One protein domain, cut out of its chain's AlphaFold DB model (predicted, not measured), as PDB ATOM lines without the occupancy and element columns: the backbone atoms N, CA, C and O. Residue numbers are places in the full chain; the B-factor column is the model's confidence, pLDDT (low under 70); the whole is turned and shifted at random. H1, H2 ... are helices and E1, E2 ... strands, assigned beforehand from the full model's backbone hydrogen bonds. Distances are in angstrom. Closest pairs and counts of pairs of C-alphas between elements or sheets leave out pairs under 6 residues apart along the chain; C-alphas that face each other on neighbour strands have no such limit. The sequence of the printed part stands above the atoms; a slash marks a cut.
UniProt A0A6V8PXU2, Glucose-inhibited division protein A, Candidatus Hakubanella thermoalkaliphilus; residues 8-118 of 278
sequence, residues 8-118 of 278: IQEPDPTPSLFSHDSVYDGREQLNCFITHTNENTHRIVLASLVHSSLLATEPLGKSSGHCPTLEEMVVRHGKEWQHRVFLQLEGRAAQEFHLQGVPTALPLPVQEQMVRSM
ATOM      1  N   ILE A   8     160.333 193.505 139.778       97.69
ATOM      2  CA  ILE A   8     161.002 194.700 139.253       97.69
ATOM      3  C   ILE A   8     160.009 195.860 139.285       97.69
ATOM      4  O   ILE A   8     158.872 195.725 138.833       97.69
ATOM      5  N   GLN A   9     160.442 196.993 139.831       97.06
ATOM      6  CA  GLN A   9     159.775 198.277 139.681       97.06
ATOM      7  C   GLN A   9     160.604 199.138 138.736       97.06
ATOM      8  O   GLN A   9     161.668 199.645 139.104       97.06
ATOM      9  N   GLU A  10     160.103 199.263 137.513       96.44
ATOM     10  CA  GLU A  10     160.696 200.115 136.493       96.44
ATOM     11  C   GLU A  10     160.394 201.594 136.777       96.44
ATOM     12  O   GLU A  10     159.352 201.916 137.362       96.44
ATOM     13  N   PRO A  11     161.302 202.499 136.386       94.44
ATOM     14  CA  PRO A  11     161.058 203.932 136.434       94.44
ATOM     15  C   PRO A  11     159.971 204.339 135.433       94.44
ATOM     16  O   PRO A  11     159.730 203.657 134.435       94.44
ATOM     17  N   ASP A  12     159.360 205.503 135.658       93.06
ATOM     18  CA  ASP A  12     158.446 206.080 134.675       93.06
ATOM     19  C   ASP A  12     159.178 206.319 133.337       93.06
ATOM     20  O   ASP A  12     160.289 206.865 133.340       93.06
ATOM     21  N   PRO A  13     158.558 206.001 132.180       89.94
ATOM     22  CA  PRO A  13     159.180 206.205 130.867       89.94
ATOM     23  C   PRO A  13     159.590 207.660 130.608       89.94
ATOM     24  O   PRO A  13     160.570 207.923 129.911       89.94
ATOM     25  N   THR A  14     158.843 208.599 131.193       90.00
ATOM     26  CA  THR A  14     159.125 210.034 131.155       90.00
ATOM     27  C   THR A  14     159.287 210.537 132.589       90.00
ATOM     28  O   THR A  14     158.280 210.786 133.259       90.00
ATOM     29  N   PRO A  15     160.527 210.707 133.078       90.38
ATOM     30  CA  PRO A  15     160.766 211.141 134.447       90.38
ATOM     31  C   PRO A  15     160.210 212.539 134.715       90.38
ATOM     32  O   PRO A  15     160.466 213.487 133.968       90.38
ATOM     33  N   SER A  16     159.497 212.680 135.831       90.25
ATOM     34  CA  SER A  16     159.122 213.993 136.355       90.25
ATOM     35  C   SER A  16     160.316 214.635 137.060       90.25
ATOM     36  O   SER A  16     161.014 213.992 137.843       90.25
ATOM     37  N   LEU A  17     160.555 215.919 136.796       93.12
ATOM     38  CA  LEU A  17     161.634 216.675 137.428       93.12
ATOM     39  C   LEU A  17     161.111 217.426 138.651       93.12
ATOM     40  O   LEU A  17     160.031 218.010 138.613       93.12
ATOM     41  N   PHE A  18     161.905 217.440 139.722       93.94
ATOM     42  CA  PHE A  18     161.530 218.115 140.966       93.94
ATOM     43  C   PHE A  18     161.548 219.646 140.833       93.94
ATOM     44  O   PHE A  18     160.645 220.330 141.306       93.94
ATOM     45  N   SER A  19     162.572 220.196 140.172       93.50
ATOM     46  CA  SER A  19     162.672 221.633 139.904       93.50
ATOM     47  C   SER A  19     162.005 221.989 138.580       93.50
ATOM     48  O   SER A  19     162.274 221.365 137.554       93.50
ATOM     49  N   HIS A  20     161.206 223.055 138.588       89.69
ATOM     50  CA  HIS A  20     160.573 223.602 137.385       89.69
ATOM     51  C   HIS A  20     161.564 224.224 136.387       89.69
ATOM     52  O   HIS A  20     161.210 224.401 135.226       89.69
ATOM     53  N   ASP A  21     162.782 224.550 136.833       88.19
ATOM     54  CA  ASP A  21     163.842 225.132 135.999       88.19
ATOM     55  C   ASP A  21     164.812 224.063 135.450       88.19
ATOM     56  O   ASP A  21     165.695 224.374 134.650       88.19
ATOM     57  N   SER A  22     164.691 222.804 135.883       91.31
ATOM     58  CA  SER A  22     165.582 221.733 135.433       91.31
ATOM     59  C   SER A  22     165.170 221.176 134.072       91.31
ATOM     60  O   SER A  22     163.991 221.062 133.751       91.31
ATOM     61  N   VAL A  23     166.172 220.756 133.301       90.94
ATOM     62  CA  VAL A  23     166.002 219.970 132.076       90.94
ATOM     63  C   VAL A  23     166.554 218.578 132.337       90.94
ATOM     64  O   VAL A  23     167.603 218.430 132.967       90.94
ATOM     65  N   TYR A  24     165.834 217.557 131.880       91.88
ATOM     66  CA  TYR A  24     166.295 216.185 132.004       91.88
ATOM     67  C   TYR A  24     167.545 215.996 131.148       91.88
ATOM     68  O   TYR A  24     167.545 216.290 129.955       91.88
ATOM     69  N   ASP A  25     168.612 215.504 131.760       91.81
ATOM     70  CA  ASP A  25     169.920 215.332 131.126       91.81
ATOM     71  C   ASP A  25     170.080 213.969 130.437       91.81
ATOM     72  O   ASP A  25     171.176 213.622 130.006       91.81
ATOM     73  N   GLY A  26     169.006 213.179 130.342       91.19
ATOM     74  CA  GLY A  26     169.046 211.857 129.721       91.19
ATOM     75  C   GLY A  26     169.706 210.781 130.585       91.19
ATOM     76  O   GLY A  26     169.983 209.698 130.073       91.19
ATOM     77  N   ARG A  27     169.973 211.044 131.874       91.44
ATOM     78  CA  ARG A  27     170.625 210.066 132.759       91.44
ATOM     79  C   ARG A  27     169.815 208.771 132.854       91.44
ATOM     80  O   ARG A  27     168.627 208.804 133.142       91.44
ATOM     81  N   GLU A  28     170.467 207.623 132.709       91.50
ATOM     82  CA  GLU A  28     169.813 206.313 132.838       91.50
ATOM     83  C   GLU A  28     169.052 206.195 134.167       91.50
ATOM     84  O   GLU A  28     169.606 206.498 135.225       91.50
ATOM     85  N   GLN A  29     167.796 205.763 134.135       93.44
ATOM     86  CA  GLN A  29     167.030 205.479 135.346       93.44
ATOM     87  C   GLN A  29     167.223 204.009 135.730       93.44
ATOM     88  O   GLN A  29     167.190 203.138 134.868       93.44
ATOM     89  N   LEU A  30     167.456 203.744 137.016       93.62
ATOM     90  CA  LEU A  30     167.707 202.394 137.517       93.62
ATOM     91  C   LEU A  30     166.428 201.794 138.095       93.62
ATOM     92  O   LEU A  30     165.614 202.499 138.692       93.62
ATOM     93  N   ASN A  31     166.290 200.480 137.955       95.38
ATOM     94  CA  ASN A  31     165.180 199.743 138.538       95.38
ATOM     95  C   ASN A  31     165.323 199.639 140.059       95.38
ATOM     96  O   ASN A  31     166.425 199.469 140.586       95.38
ATOM     97  N   CYS A  32     164.187 199.657 140.748       97.12
ATOM     98  CA  CYS A  32     164.092 199.151 142.111       97.12
ATOM     99  C   CYS A  32     163.622 197.694 142.075       97.12
ATOM    100  O   CYS A  32     162.936 197.272 141.141       97.12
ATOM    101  N   PHE A  33     163.961 196.924 143.106       97.88
ATOM    102  CA  PHE A  33     163.490 195.546 143.232       97.88
ATOM    103  C   PHE A  33     162.535 195.413 144.406       97.88
ATOM    104  O   PHE A  33     162.573 196.190 145.358       97.88
ATOM    105  N   ILE A  34     161.653 194.427 144.329       98.12
ATOM    106  CA  ILE A  34     160.617 194.189 145.322       98.12
ATOM    107  C   ILE A  34     160.713 192.746 145.798       98.12
ATOM    108  O   ILE A  34     160.608 191.799 145.013       98.12
ATOM    109  N   THR A  35     160.834 192.589 147.111       97.56
ATOM    110  CA  THR A  35     160.584 191.329 147.812       97.56
ATOM    111  C   THR A  35     159.526 191.545 148.889       97.56
ATOM    112  O   THR A  35     158.920 192.615 148.992       97.56
ATOM    113  N   HIS A  36     159.249 190.509 149.671       96.81
ATOM    114  CA  HIS A  36     158.317 190.604 150.778       96.81
ATOM    115  C   HIS A  36     158.828 189.840 151.994       96.81
ATOM    116  O   HIS A  36     159.483 188.802 151.859       96.81
ATOM    117  N   THR A  37     158.443 190.313 153.179       96.12
ATOM    118  CA  THR A  37     158.506 189.485 154.385       96.12
ATOM    119  C   THR A  37     157.576 188.285 154.232       96.12
ATOM    120  O   THR A  37     156.640 188.303 153.429       96.12
ATOM    121  N   ASN A  38     157.789 187.253 155.034       95.00
ATOM    122  CA  ASN A  38     156.922 186.083 155.073       95.00
ATOM    123  C   ASN A  38     156.737 185.576 156.508       95.00
ATOM    124  O   ASN A  38     157.272 186.142 157.463       95.00
ATOM    125  N   GLU A  39     155.999 184.476 156.657       95.00
ATOM    126  CA  GLU A  39     155.735 183.855 157.955       95.00
ATOM    127  C   GLU A  39     157.024 183.533 158.732       95.00
ATOM    128  O   GLU A  39     157.078 183.737 159.943       95.00
ATOM    129  N   ASN A  40     158.089 183.087 158.055       95.44
ATOM    130  CA  ASN A  40     159.365 182.808 158.711       95.44
ATOM    131  C   ASN A  40     160.021 184.094 159.233       95.44
ATOM    132  O   ASN A  40     160.438 184.140 160.389       95.44
ATOM    133  N   THR A  41     160.033 185.158 158.422       95.94
ATOM    134  CA  THR A  41     160.490 186.495 158.843       95.94
ATOM    135  C   THR A  41     159.771 186.942 160.114       95.94
ATOM    136  O   THR A  41     160.398 187.364 161.082       95.94
ATOM    137  N   HIS A  42     158.445 186.804 160.140       94.75
ATOM    138  CA  HIS A  42     157.635 187.219 161.282       94.75
ATOM    139  C   HIS A  42     157.891 186.354 162.513       94.75
ATOM    140  O   HIS A  42     157.984 186.893 163.608       94.75
ATOM    141  N   ARG A  43     158.053 185.032 162.364       94.19
ATOM    142  CA  ARG A  43     158.400 184.142 163.487       94.19
ATOM    143  C   ARG A  43     159.729 184.531 164.134       94.19
ATOM    144  O   ARG A  43     159.800 184.568 165.360       94.19
ATOM    145  N   ILE A  44     160.745 184.858 163.333       95.12
ATOM    146  CA  ILE A  44     162.053 185.338 163.814       95.12
ATOM    147  C   ILE A  44     161.886 186.630 164.624       95.12
ATOM    148  O   ILE A  44     162.393 186.733 165.743       95.12
ATOM    149  N   VAL A  45     161.131 187.590 164.085       92.88
ATOM    150  CA  VAL A  45     160.857 188.878 164.738       92.88
ATOM    151  C   VAL A  45     160.079 188.687 166.044       92.88
ATOM    152  O   VAL A  45     160.505 189.184 167.083       92.88
ATOM    153  N   LEU A  46     158.991 187.909 166.025       91.25
ATOM    154  CA  LEU A  46     158.147 187.625 167.193       91.25
ATOM    155  C   LEU A  46     158.922 186.919 168.314       91.25
ATOM    156  O   LEU A  46     158.764 187.264 169.485       91.25
ATOM    157  N   ALA A  47     159.787 185.964 167.968       93.12
ATOM    158  CA  ALA A  47     160.648 185.282 168.933       93.12
ATOM    159  C   ALA A  47     161.705 186.215 169.553       93.12
ATOM    160  O   ALA A  47     162.198 185.942 170.646       93.12
ATOM    161  N   SER A  48     162.028 187.321 168.878       91.69
ATOM    162  CA  SER A  48     163.093 188.252 169.263       91.69
ATOM    163  C   SER A  48     162.587 189.550 169.899       91.69
ATOM    164  O   SER A  48     163.402 190.404 170.244       91.69
ATOM    165  N   LEU A  49     161.272 189.714 170.101       87.19
ATOM    166  CA  LEU A  49     160.679 190.953 170.634       87.19
ATOM    167  C   LEU A  49     161.243 191.366 171.996       87.19
ATOM    168  O   LEU A  49     161.358 192.555 172.273       87.19
ATOM    169  N   VAL A  50     161.640 190.396 172.827       84.69
ATOM    170  CA  VAL A  50     162.277 190.639 174.134       84.69
ATOM    171  C   VAL A  50     163.585 191.434 174.024       84.69
ATOM    172  O   VAL A  50     164.030 192.036 174.997       84.69
ATOM    173  N   HIS A  51     164.200 191.454 172.840       81.25
ATOM    174  CA  HIS A  51     165.436 192.176 172.560       81.25
ATOM    175  C   HIS A  51     165.210 193.538 171.895       81.25
ATOM    176  O   HIS A  51     166.185 194.242 171.640       81.25
ATOM    177  N   SER A  52     163.963 193.927 171.606       78.81
ATOM    178  CA  SER A  52     163.675 195.255 171.066       78.81
ATOM    179  C   SER A  52     163.742 196.291 172.185       78.81
ATOM    180  O   SER A  52     162.888 196.332 173.072       78.81
ATOM    181  N   SER A  53     164.758 197.153 172.133       69.94
ATOM    182  CA  SER A  53     164.897 198.281 173.059       69.94
ATOM    183  C   SER A  53     163.722 199.257 172.960       69.94
ATOM    184  O   SER A  53     163.313 199.810 173.974       69.94
ATOM    185  N   LEU A  54     163.145 199.412 171.766       69.94
ATOM    186  CA  LEU A  54     162.028 200.319 171.496       69.94
ATOM    187  C   LEU A  54     160.719 199.840 172.135       69.94
ATOM    188  O   LEU A  54     160.002 200.624 172.750       69.94
ATOM    189  N   LEU A  55     160.425 198.539 172.055       64.31
ATOM    190  CA  LEU A  55     159.230 197.965 172.690       64.31
ATOM    191  C   LEU A  55     159.355 197.869 174.217       64.31
ATOM    192  O   LEU A  55     158.343 197.781 174.914       64.31
ATOM    193  N   ALA A  56     160.583 197.868 174.743       57.50
ATOM    194  CA  ALA A  56     160.838 197.874 176.179       57.50
ATOM    195  C   ALA A  56     160.600 199.256 176.814       57.50
ATOM    196  O   ALA A  56     160.187 199.327 177.973       57.50
ATOM    197  N   THR A  57     160.856 200.345 176.081       53.81
ATOM    198  CA  THR A  57     160.719 201.726 176.574       53.81
ATOM    199  C   THR A  57     159.337 202.321 176.309       53.81
ATOM    200  O   THR A  57     158.834 203.070 177.151       53.81
ATOM    201  N   GLU A  58     158.674 201.943 175.214       57.66
ATOM    202  CA  GLU A  58     157.308 202.369 174.906       57.66
ATOM    203  C   GLU A  58     156.370 201.173 174.669       57.66
ATOM    204  O   GLU A  58     156.504 200.456 173.676       57.66
ATOM    205  N   PRO A  59     155.358 200.957 175.535       50.66
ATOM    206  CA  PRO A  59     154.366 199.916 175.313       50.66
ATOM    207  C   PRO A  59     153.634 200.111 173.981       50.66
ATOM    208  O   PRO A  59     153.243 201.230 173.625       50.66
ATOM    209  N   LEU A  60     153.387 198.996 173.286       50.72
ATOM    210  CA  LEU A  60     152.582 198.902 172.066       50.72
ATOM    211  C   LEU A  60     151.298 199.737 172.195       50.72
ATOM    212  O   LEU A  60     150.377 199.377 172.927       50.72
ATOM    213  N   GLY A  61     151.259 200.876 171.501       40.38
ATOM    214  CA  GLY A  61     150.144 201.828 171.554       40.38
ATOM    215  C   GLY A  61     150.550 203.302 171.591       40.38
ATOM    216  O   GLY A  61     149.703 204.148 171.311       40.38
ATOM    217  N   LYS A  62     151.819 203.618 171.898       45.09
ATOM    218  CA  LYS A  62     152.368 204.992 171.844       45.09
ATOM    219  C   LYS A  62     153.469 205.220 170.811       45.09
ATOM    220  O   LYS A  62     153.917 206.348 170.671       45.09
ATOM    221  N   SER A  63     153.891 204.171 170.118       44.91
ATOM    222  CA  SER A  63     155.057 204.272 169.260       44.91
ATOM    223  C   SER A  63     154.765 204.919 167.915       44.91
ATOM    224  O   SER A  63     153.621 204.863 167.442       44.91
ATOM    225  N   SER A  64     155.820 205.473 167.300       48.03
ATOM    226  CA  SER A  64     155.699 206.371 166.157       48.03
ATOM    227  C   SER A  64     154.740 205.813 165.106       48.03
ATOM    228  O   SER A  64     155.007 204.803 164.452       48.03
ATOM    229  N   GLY A  65     153.568 206.423 164.943       50.81
ATOM    230  CA  GLY A  65     152.593 205.982 163.946       50.81
ATOM    231  C   GLY A  65     153.131 206.103 162.515       50.81
ATOM    232  O   GLY A  65     152.482 205.650 161.580       50.81
ATOM    233  N   HIS A  66     154.270 206.778 162.340       55.47
ATOM    234  CA  HIS A  66     154.681 207.406 161.089       55.47
ATOM    235  C   HIS A  66     155.836 206.665 160.394       55.47
ATOM    236  O   HIS A  66     155.981 206.780 159.176       55.47
ATOM    237  N   CYS A  67     156.646 205.896 161.133       61.97
ATOM    238  CA  CYS A  67     157.657 204.990 160.580       61.97
ATOM    239  C   CYS A  67     157.900 203.823 161.554       61.97
ATOM    240  O   CYS A  67     158.941 203.779 162.210       61.97
ATOM    241  N   PRO A  68     156.917 202.918 161.708       77.12
ATOM    242  CA  PRO A  68     157.069 201.791 162.610       77.12
ATOM    243  C   PRO A  68     158.217 200.899 162.136       77.12
ATOM    244  O   PRO A  68     158.364 200.616 160.944       77.12
ATOM    245  N   THR A  69     159.012 200.440 163.090       87.12
ATOM    246  CA  THR A  69     159.939 199.329 162.899       87.12
ATOM    247  C   THR A  69     159.194 198.068 162.464       87.12
ATOM    248  O   THR A  69     157.984 197.929 162.668       87.12
ATOM    249  N   LEU A  70     159.900 197.119 161.853       89.56
ATOM    250  CA  LEU A  70     159.312 195.859 161.425       89.56
ATOM    251  C   LEU A  70     158.750 195.088 162.620       89.56
ATOM    252  O   LEU A  70     157.655 194.543 162.511       89.56
ATOM    253  N   GLU A  71     159.426 195.097 163.769       88.81
ATOM    254  CA  GLU A  71     158.894 194.507 164.998       88.81
ATOM    255  C   GLU A  71     157.560 195.130 165.438       88.81
ATOM    256  O   GLU A  71     156.637 194.405 165.808       88.81
ATOM    257  N   GLU A  72     157.387 196.444 165.306       85.62
ATOM    258  CA  GLU A  72     156.111 197.106 165.600       85.62
ATOM    259  C   GLU A  72     155.035 196.791 164.562       85.62
ATOM    260  O   GLU A  72     153.881 196.557 164.929       85.62
ATOM    261  N   MET A  73     155.396 196.762 163.274       86.88
ATOM    262  CA  MET A  73     154.475 196.401 162.195       86.88
ATOM    263  C   MET A  73     153.954 194.976 162.372       86.88
ATOM    264  O   MET A  73     152.745 194.768 162.338       86.88
ATOM    265  N   VAL A  74     154.840 194.013 162.638       87.75
ATOM    266  CA  VAL A  74     154.484 192.603 162.860       87.75
ATOM    267  C   VAL A  74     153.531 192.455 164.045       87.75
ATOM    268  O   VAL A  74     152.550 191.719 163.954       87.75
ATOM    269  N   VAL A  75     153.762 193.175 165.147       85.25
ATOM    270  CA  VAL A  75     152.872 193.092 166.313       85.25
ATOM    271  C   VAL A  75     151.517 193.759 166.053       85.25
ATOM    272  O   VAL A  75     150.480 193.205 166.423       85.25
ATOM    273  N   ARG A  76     151.492 194.929 165.402       80.69
ATOM    274  CA  ARG A  76     150.246 195.658 165.095       80.69
ATOM    275  C   ARG A  76     149.398 194.947 164.039       80.69
ATOM    276  O   ARG A  76     148.174 194.920 164.153       80.69
ATOM    277  N   HIS A  77     150.045 194.369 163.033       76.25
ATOM    278  CA  HIS A  77     149.415 193.798 161.845       76.25
ATOM    279  C   HIS A  77     149.536 192.275 161.786       76.25
ATOM    280  O   HIS A  77     149.456 191.717 160.702       76.25
ATOM    281  N   GLY A  78     149.654 191.575 162.922       66.25
ATOM    282  CA  GLY A  78     149.958 190.131 163.010       66.25
ATOM    283  C   GLY A  78     149.003 189.139 162.315       66.25
ATOM    284  O   GLY A  78     149.139 187.932 162.494       66.25
ATOM    285  N   LYS A  79     148.022 189.615 161.538       67.50
ATOM    286  CA  LYS A  79     147.229 188.817 160.587       67.50
ATOM    287  C   LYS A  79     147.782 188.866 159.152       67.50
ATOM    288  O   LYS A  79     147.456 187.990 158.357       67.50
ATOM    289  N   GLU A  80     148.595 189.867 158.822       75.81
ATOM    290  CA  GLU A  80     149.236 190.080 157.525       75.81
ATOM    291  C   GLU A  80     150.689 189.595 157.595       75.81
ATOM    292  O   GLU A  80     151.565 190.284 158.096       75.81
ATOM    293  N   TRP A  81     150.968 188.397 157.081       76.88
ATOM    294  CA  TRP A  81     152.315 187.800 157.124       76.88
ATOM    295  C   TRP A  81     153.278 188.354 156.061       76.88
ATOM    296  O   TRP A  81     154.419 187.905 155.949       76.88
ATOM    297  N   GLN A  82     152.825 189.318 155.260       87.88
ATOM    298  CA  GLN A  82     153.528 189.795 154.079       87.88
ATOM    299  C   GLN A  82     153.533 191.325 154.026       87.88
ATOM    300  O   GLN A  82     152.542 191.947 153.659       87.88
ATOM    301  N   HIS A  83     154.682 191.922 154.326       91.56
ATOM    302  CA  HIS A  83     154.962 193.335 154.108       91.56
ATOM    303  C   HIS A  83     155.858 193.481 152.881       91.56
ATOM    304  O   HIS A  83     156.768 192.677 152.664       91.56
ATOM    305  N   ARG A  84     155.591 194.496 152.058       94.81
ATOM    306  CA  ARG A  84     156.408 194.793 150.879       94.81
ATOM    307  C   ARG A  84     157.730 195.422 151.300       94.81
ATOM    308  O   ARG A  84     157.735 196.345 152.107       94.81
ATOM    309  N   VAL A  85     158.815 194.956 150.694       96.69
ATOM    310  CA  VAL A  85     160.166 195.469 150.917       96.69
ATOM    311  C   VAL A  85     160.733 195.919 149.581       96.69
ATOM    312  O   VAL A  85     160.798 195.128 148.637       96.69
ATOM    313  N   PHE A  86     161.119 197.190 149.498       97.62
ATOM    314  CA  PHE A  86     161.799 197.736 148.328       97.62
ATOM    315  C   PHE A  86     163.305 197.674 148.540       97.62
ATOM    316  O   PHE A  86     163.810 198.045 149.596       97.62
ATOM    317  N   LEU A  87     164.011 197.227 147.511       97.44
ATOM    318  CA  LEU A  87     165.458 197.243 147.434       97.44
ATOM    319  C   LEU A  87     165.857 198.363 146.485       97.44
ATOM    320  O   LEU A  87     165.587 198.296 145.281       97.44
ATOM    321  N   GLN A  88     166.475 199.392 147.050       96.88
ATOM    322  CA  GLN A  88     166.883 200.601 146.347       96.88
ATOM    323  C   GLN A  88     168.400 200.675 146.341       96.88
ATOM    324  O   GLN A  88     169.023 200.594 147.394       96.88
ATOM    325  N   LEU A  89     169.007 200.817 145.169       95.56
ATOM    326  CA  LEU A  89     170.453 200.990 145.085       95.56
ATOM    327  C   LEU A  89     170.839 202.339 145.712       95.56
ATOM    328  O   LEU A  89     170.289 203.367 145.320       95.56
ATOM    329  N   GLU A  90     171.786 202.354 146.653       95.12
ATOM    330  CA  GLU A  90     172.149 203.596 147.362       95.12
ATOM    331  C   GLU A  90     172.858 204.619 146.463       95.12
ATOM    332  O   GLU A  90     172.835 205.825 146.710       95.12
ATOM    333  N   GLY A  91     173.467 204.155 145.375       93.44
ATOM    334  CA  GLY A  91     174.095 205.010 144.382       93.44
ATOM    335  C   GLY A  91     174.475 204.238 143.128       93.44
ATOM    336  O   GLY A  91     174.620 203.025 143.149       93.44
ATOM    337  N   ARG A  92     174.690 204.942 142.013       90.19
ATOM    338  CA  ARG A  92     174.973 204.315 140.702       90.19
ATOM    339  C   ARG A  92     176.214 203.424 140.680       90.19
ATOM    340  O   ARG A  92     176.275 202.488 139.898       90.19
ATOM    341  N   ALA A  93     177.206 203.765 141.498       91.38
ATOM    342  CA  ALA A  93     178.443 203.006 141.646       91.38
ATOM    343  C   ALA A  93     178.460 202.151 142.925       91.38
ATOM    344  O   ALA A  93     179.464 201.500 143.204       91.38
ATOM    345  N   ALA A  94     177.384 202.181 143.719       89.62
ATOM    346  CA  ALA A  94     177.285 201.394 144.934       89.62
ATOM    347  C   ALA A  94     176.954 199.939 144.591       89.62
ATOM    348  O   ALA A  94     176.287 199.650 143.600       89.62
ATOM    349  N   GLN A  95     177.402 199.028 145.446       89.69
ATOM    350  CA  GLN A  95     176.950 197.633 145.447       89.69
ATOM    351  C   GLN A  95     175.920 197.376 146.555       89.69
ATOM    352  O   GLN A  95     175.442 196.256 146.725       89.69
ATOM    353  N   GLU A  96     175.596 198.424 147.311       95.19
ATOM    354  CA  GLU A  96     174.749 198.379 148.490       95.19
ATOM    355  C   GLU A  96     173.312 198.744 148.127       95.19
ATOM    356  O   GLU A  96     173.049 199.668 147.348       95.19
ATOM    357  N   PHE A  97     172.385 197.986 148.705       96.31
ATOM    358  CA  PHE A  97     170.958 198.211 148.572       96.31
ATOM    359  C   PHE A  97     170.389 198.630 149.921       96.31
ATOM    360  O   PHE A  97     170.538 197.920 150.915       96.31
ATOM    361  N   HIS A  98     169.659 199.735 149.920       96.81
ATOM    362  CA  HIS A  98     168.800 200.121 151.017       96.81
ATOM    363  C   HIS A  98     167.523 199.272 151.000       96.81
ATOM    364  O   HIS A  98     166.820 199.205 149.987       96.81
ATOM    365  N   LEU A  99     167.211 198.628 152.129       96.50
ATOM    366  CA  LEU A  99     165.984 197.853 152.312       96.50
ATOM    367  C   LEU A  99     164.890 198.727 152.936       96.50
ATOM    368  O   LEU A  99     164.725 198.787 154.157       96.50
ATOM    369  N   GLN A 100     164.102 199.390 152.095       94.62
ATOM    370  CA  GLN A 100     162.966 200.179 152.556       94.62
ATOM    371  C   GLN A 100     161.795 199.261 152.937       94.62
ATOM    372  O   GLN A 100     161.379 198.398 152.162       94.62
ATOM    373  N   GLY A 101     161.221 199.489 154.121       90.31
ATOM    374  CA  GLY A 101     160.081 198.724 154.646       90.31
ATOM    375  C   GLY A 101     160.445 197.696 155.719       90.31
ATOM    376  O   GLY A 101     159.557 197.025 156.234       90.31
ATOM    377  N   VAL A 102     161.725 197.594 156.095       93.19
ATOM    378  CA  VAL A 102     162.190 196.758 157.219       93.19
ATOM    379  C   VAL A 102     163.081 197.510 158.229       93.19
ATOM    380  O   VAL A 102     164.098 196.962 158.655       93.19
ATOM    381  N   PRO A 103     162.753 198.757 158.636       92.06
ATOM    382  CA  PRO A 103     163.512 199.427 159.694       92.06
ATOM    383  C   PRO A 103     163.454 198.601 160.985       92.06
ATOM    384  O   PRO A 103     162.414 198.032 161.300       92.06
ATOM    385  N   THR A 104     164.547 198.509 161.737       92.12
ATOM    386  CA  THR A 104     164.601 197.680 162.950       92.12
ATOM    387  C   THR A 104     165.690 198.158 163.902       92.12
ATOM    388  O   THR A 104     166.692 198.728 163.465       92.12
ATOM    389  N   ALA A 105     165.506 197.886 165.194       89.44
ATOM    390  CA  ALA A 105     166.535 198.043 166.219       89.44
ATOM    391  C   ALA A 105     166.952 196.699 166.849       89.44
ATOM    392  O   ALA A 105     167.629 196.679 167.878       89.44
ATOM    393  N   LEU A 106     166.541 195.567 166.263       92.88
ATOM    394  CA  LEU A 106     166.872 194.234 166.769       92.88
ATOM    395  C   LEU A 106     168.379 193.935 166.655       92.88
ATOM    396  O   LEU A 106     169.053 194.501 165.797       92.88
ATOM    397  N   PRO A 107     168.939 193.019 167.463       94.38
ATOM    398  CA  PRO A 107     170.350 192.646 167.366       94.38
ATOM    399  C   PRO A 107     170.740 192.120 165.977       94.38
ATOM    400  O   PRO A 107     169.970 191.387 165.357       94.38
ATOM    401  N   LEU A 108     171.966 192.410 165.524       95.88
ATOM    402  CA  LEU A 108     172.470 192.012 164.199       95.88
ATOM    403  C   LEU A 108     172.204 190.534 163.830       95.88
ATOM    404  O   LEU A 108     171.680 190.310 162.742       95.88
ATOM    405  N   PRO A 109     172.435 189.527 164.700       96.56
ATOM    406  CA  PRO A 109     172.141 188.133 164.345       96.56
ATOM    407  C   PRO A 109     170.667 187.880 163.991       96.56
ATOM    408  O   PRO A 109     170.356 187.033 163.155       96.56
ATOM    409  N   VAL A 110     169.744 188.621 164.610       96.44
ATOM    410  CA  VAL A 110     168.310 188.559 164.300       96.44
ATOM    411  C   VAL A 110     168.029 189.248 162.970       96.44
ATOM    412  O   VAL A 110     167.271 188.719 162.158       96.44
ATOM    413  N   GLN A 111     168.667 190.396 162.719       97.06
ATOM    414  CA  GLN A 111     168.552 191.092 161.438       97.06
ATOM    415  C   GLN A 111     169.020 190.207 160.279       97.06
ATOM    416  O   GLN A 111     168.321 190.100 159.277       97.06
ATOM    417  N   GLU A 112     170.150 189.511 160.424       97.50
ATOM    418  CA  GLU A 112     170.657 188.584 159.407       97.50
ATOM    419  C   GLU A 112     169.656 187.464 159.105       97.50
ATOM    420  O   GLU A 112     169.365 187.192 157.939       97.50
ATOM    421  N   GLN A 113     169.089 186.837 160.141       97.50
ATOM    422  CA  GLN A 113     168.071 185.794 159.982       97.50
ATOM    423  C   GLN A 113     166.817 186.333 159.288       97.50
ATOM    424  O   GLN A 113     166.293 185.711 158.364       97.50
ATOM    425  N   MET A 114     166.350 187.504 159.719       95.88
ATOM    426  CA  MET A 114     165.199 188.192 159.151       95.88
ATOM    427  C   MET A 114     165.416 188.503 157.670       95.88
ATOM    428  O   MET A 114     164.571 188.142 156.851       95.88
ATOM    429  N   VAL A 115     166.544 189.114 157.304       97.19
ATOM    430  CA  VAL A 115     166.816 189.479 155.911       97.19
ATOM    431  C   VAL A 115     166.955 188.229 155.045       97.19
ATOM    432  O   VAL A 115     166.278 188.125 154.026       97.19
ATOM    433  N   ARG A 116     167.724 187.228 155.491       97.88
ATOM    434  CA  ARG A 116     167.923 185.974 154.743       97.88
ATOM    435  C   ARG A 116     166.674 185.103 154.638       97.88
ATOM    436  O   ARG A 116     166.629 184.202 153.808       97.88
ATOM    437  N   SER A 117     165.652 185.352 155.453       97.19
ATOM    438  CA  SER A 117     164.366 184.663 155.319       97.19
ATOM    439  C   SER A 117     163.547 185.137 154.115       97.19
ATOM    440  O   SER A 117     162.611 184.444 153.714       97.19
ATOM    441  N   MET A 118     163.848 186.316 153.560       97.31
ATOM    442  CA  MET A 118     163.107 186.902 152.445       97.31
ATOM    443  C   MET A 118     163.597 186.353 151.106       97.31
ATOM    444  O   MET A 118     164.795 186.182 150.886       97.31
TER     445      MET A 118
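AT A GLANCE: This is residues 8 to 118 of the 278 residues of the protein "Glucose-inhibited division protein A" of Candidatus Hakubanella thermoalkaliphilus (UniProt A0A6V8PXU2). A small antiparallel sheet of three strands lies between a group of four short helices at one end of the long axis and a long loop at the other. In the helix group H1 and H4 are side by side, H3 crosses H1, and H2 is near H3; the loop runs out and folds back into E1, and its residues 17 to 23 stick out. The printed part has 111 residues with, along the chain, E1, H1, H2, H3, E2, E3 and H4; the sheet's order is E1, E2, E3, all antiparallel. The class is mixed, helices and strands, with 45 residues, under half, in named elements. The whole is loose, with a radius of gyration of the C-alphas of 17.4 A, and elongated, spanning 51 by 29 by 25 A.

IN THESE COORDINATES: Residues 8 to 31 hold no named element. E1 is residues 32 to 36, 13.5 A long, beginning with C-alpha 32 at (164.092, 199.151, 142.111). H1 is residues 39 to 47, 12.1 A; H2 is residues 53 to 57; H3 is residues 70 to 76, 9.8 A. E2, residues 84 to 89, measures 16.4 A from C-alpha 84 at (156.408, 194.793, 150.879). E3 is residues 97 to 100, 9.1 A. H4, residues 108 to 116, is 12.1 A long and ends with C-alpha 116 at (167.923, 185.974, 154.743).

HOW THE PARTS SIT: E2 is the inner strand, and E1 and E3 are edge strands. E1 and E2 are antiparallel at 149 degrees, with N 33 and O 87 3.0 A apart and N 87 and O 33 2.8 A apart, within hydrogen-bond range. E2 and E3 form a hairpin, also at 149 degrees, with N 98 and O 88 at 2.7 A. Residues 8 to 9 pair antiparallel with residues 32 to 33 of E1. H1 and H4 touch at a shallow tilt of 14 degrees, opposite ways; their closest C-alphas, of Thr 41 and Met 114, are 5.0 A apart. H1 and H3 touch about perpendicular, at 88 degrees, closest at the C-alphas of Val 45 and Glu 71, 6.0 A. H2 and H3 are close but not clearly touching, the closest C-alphas, of Leu 55 and Glu 72, being 7.8 A apart. H1, H2, H3 and H4 are not on the sheet. In these four helices every O i to N i+4 pair is within hydrogen-bond range.

THE WHOLE: The two C-alphas farthest apart, of Asp 21 and Ala 47, are 51.8 A apart. The printed part has no cut. The link from H2 to H3, 12 residues, is long. Mean pLDDT of the printed part is 86.7; residues 53 to 67, of which 53 to 57 belong to H2, and residues 78 to 79 are under 70.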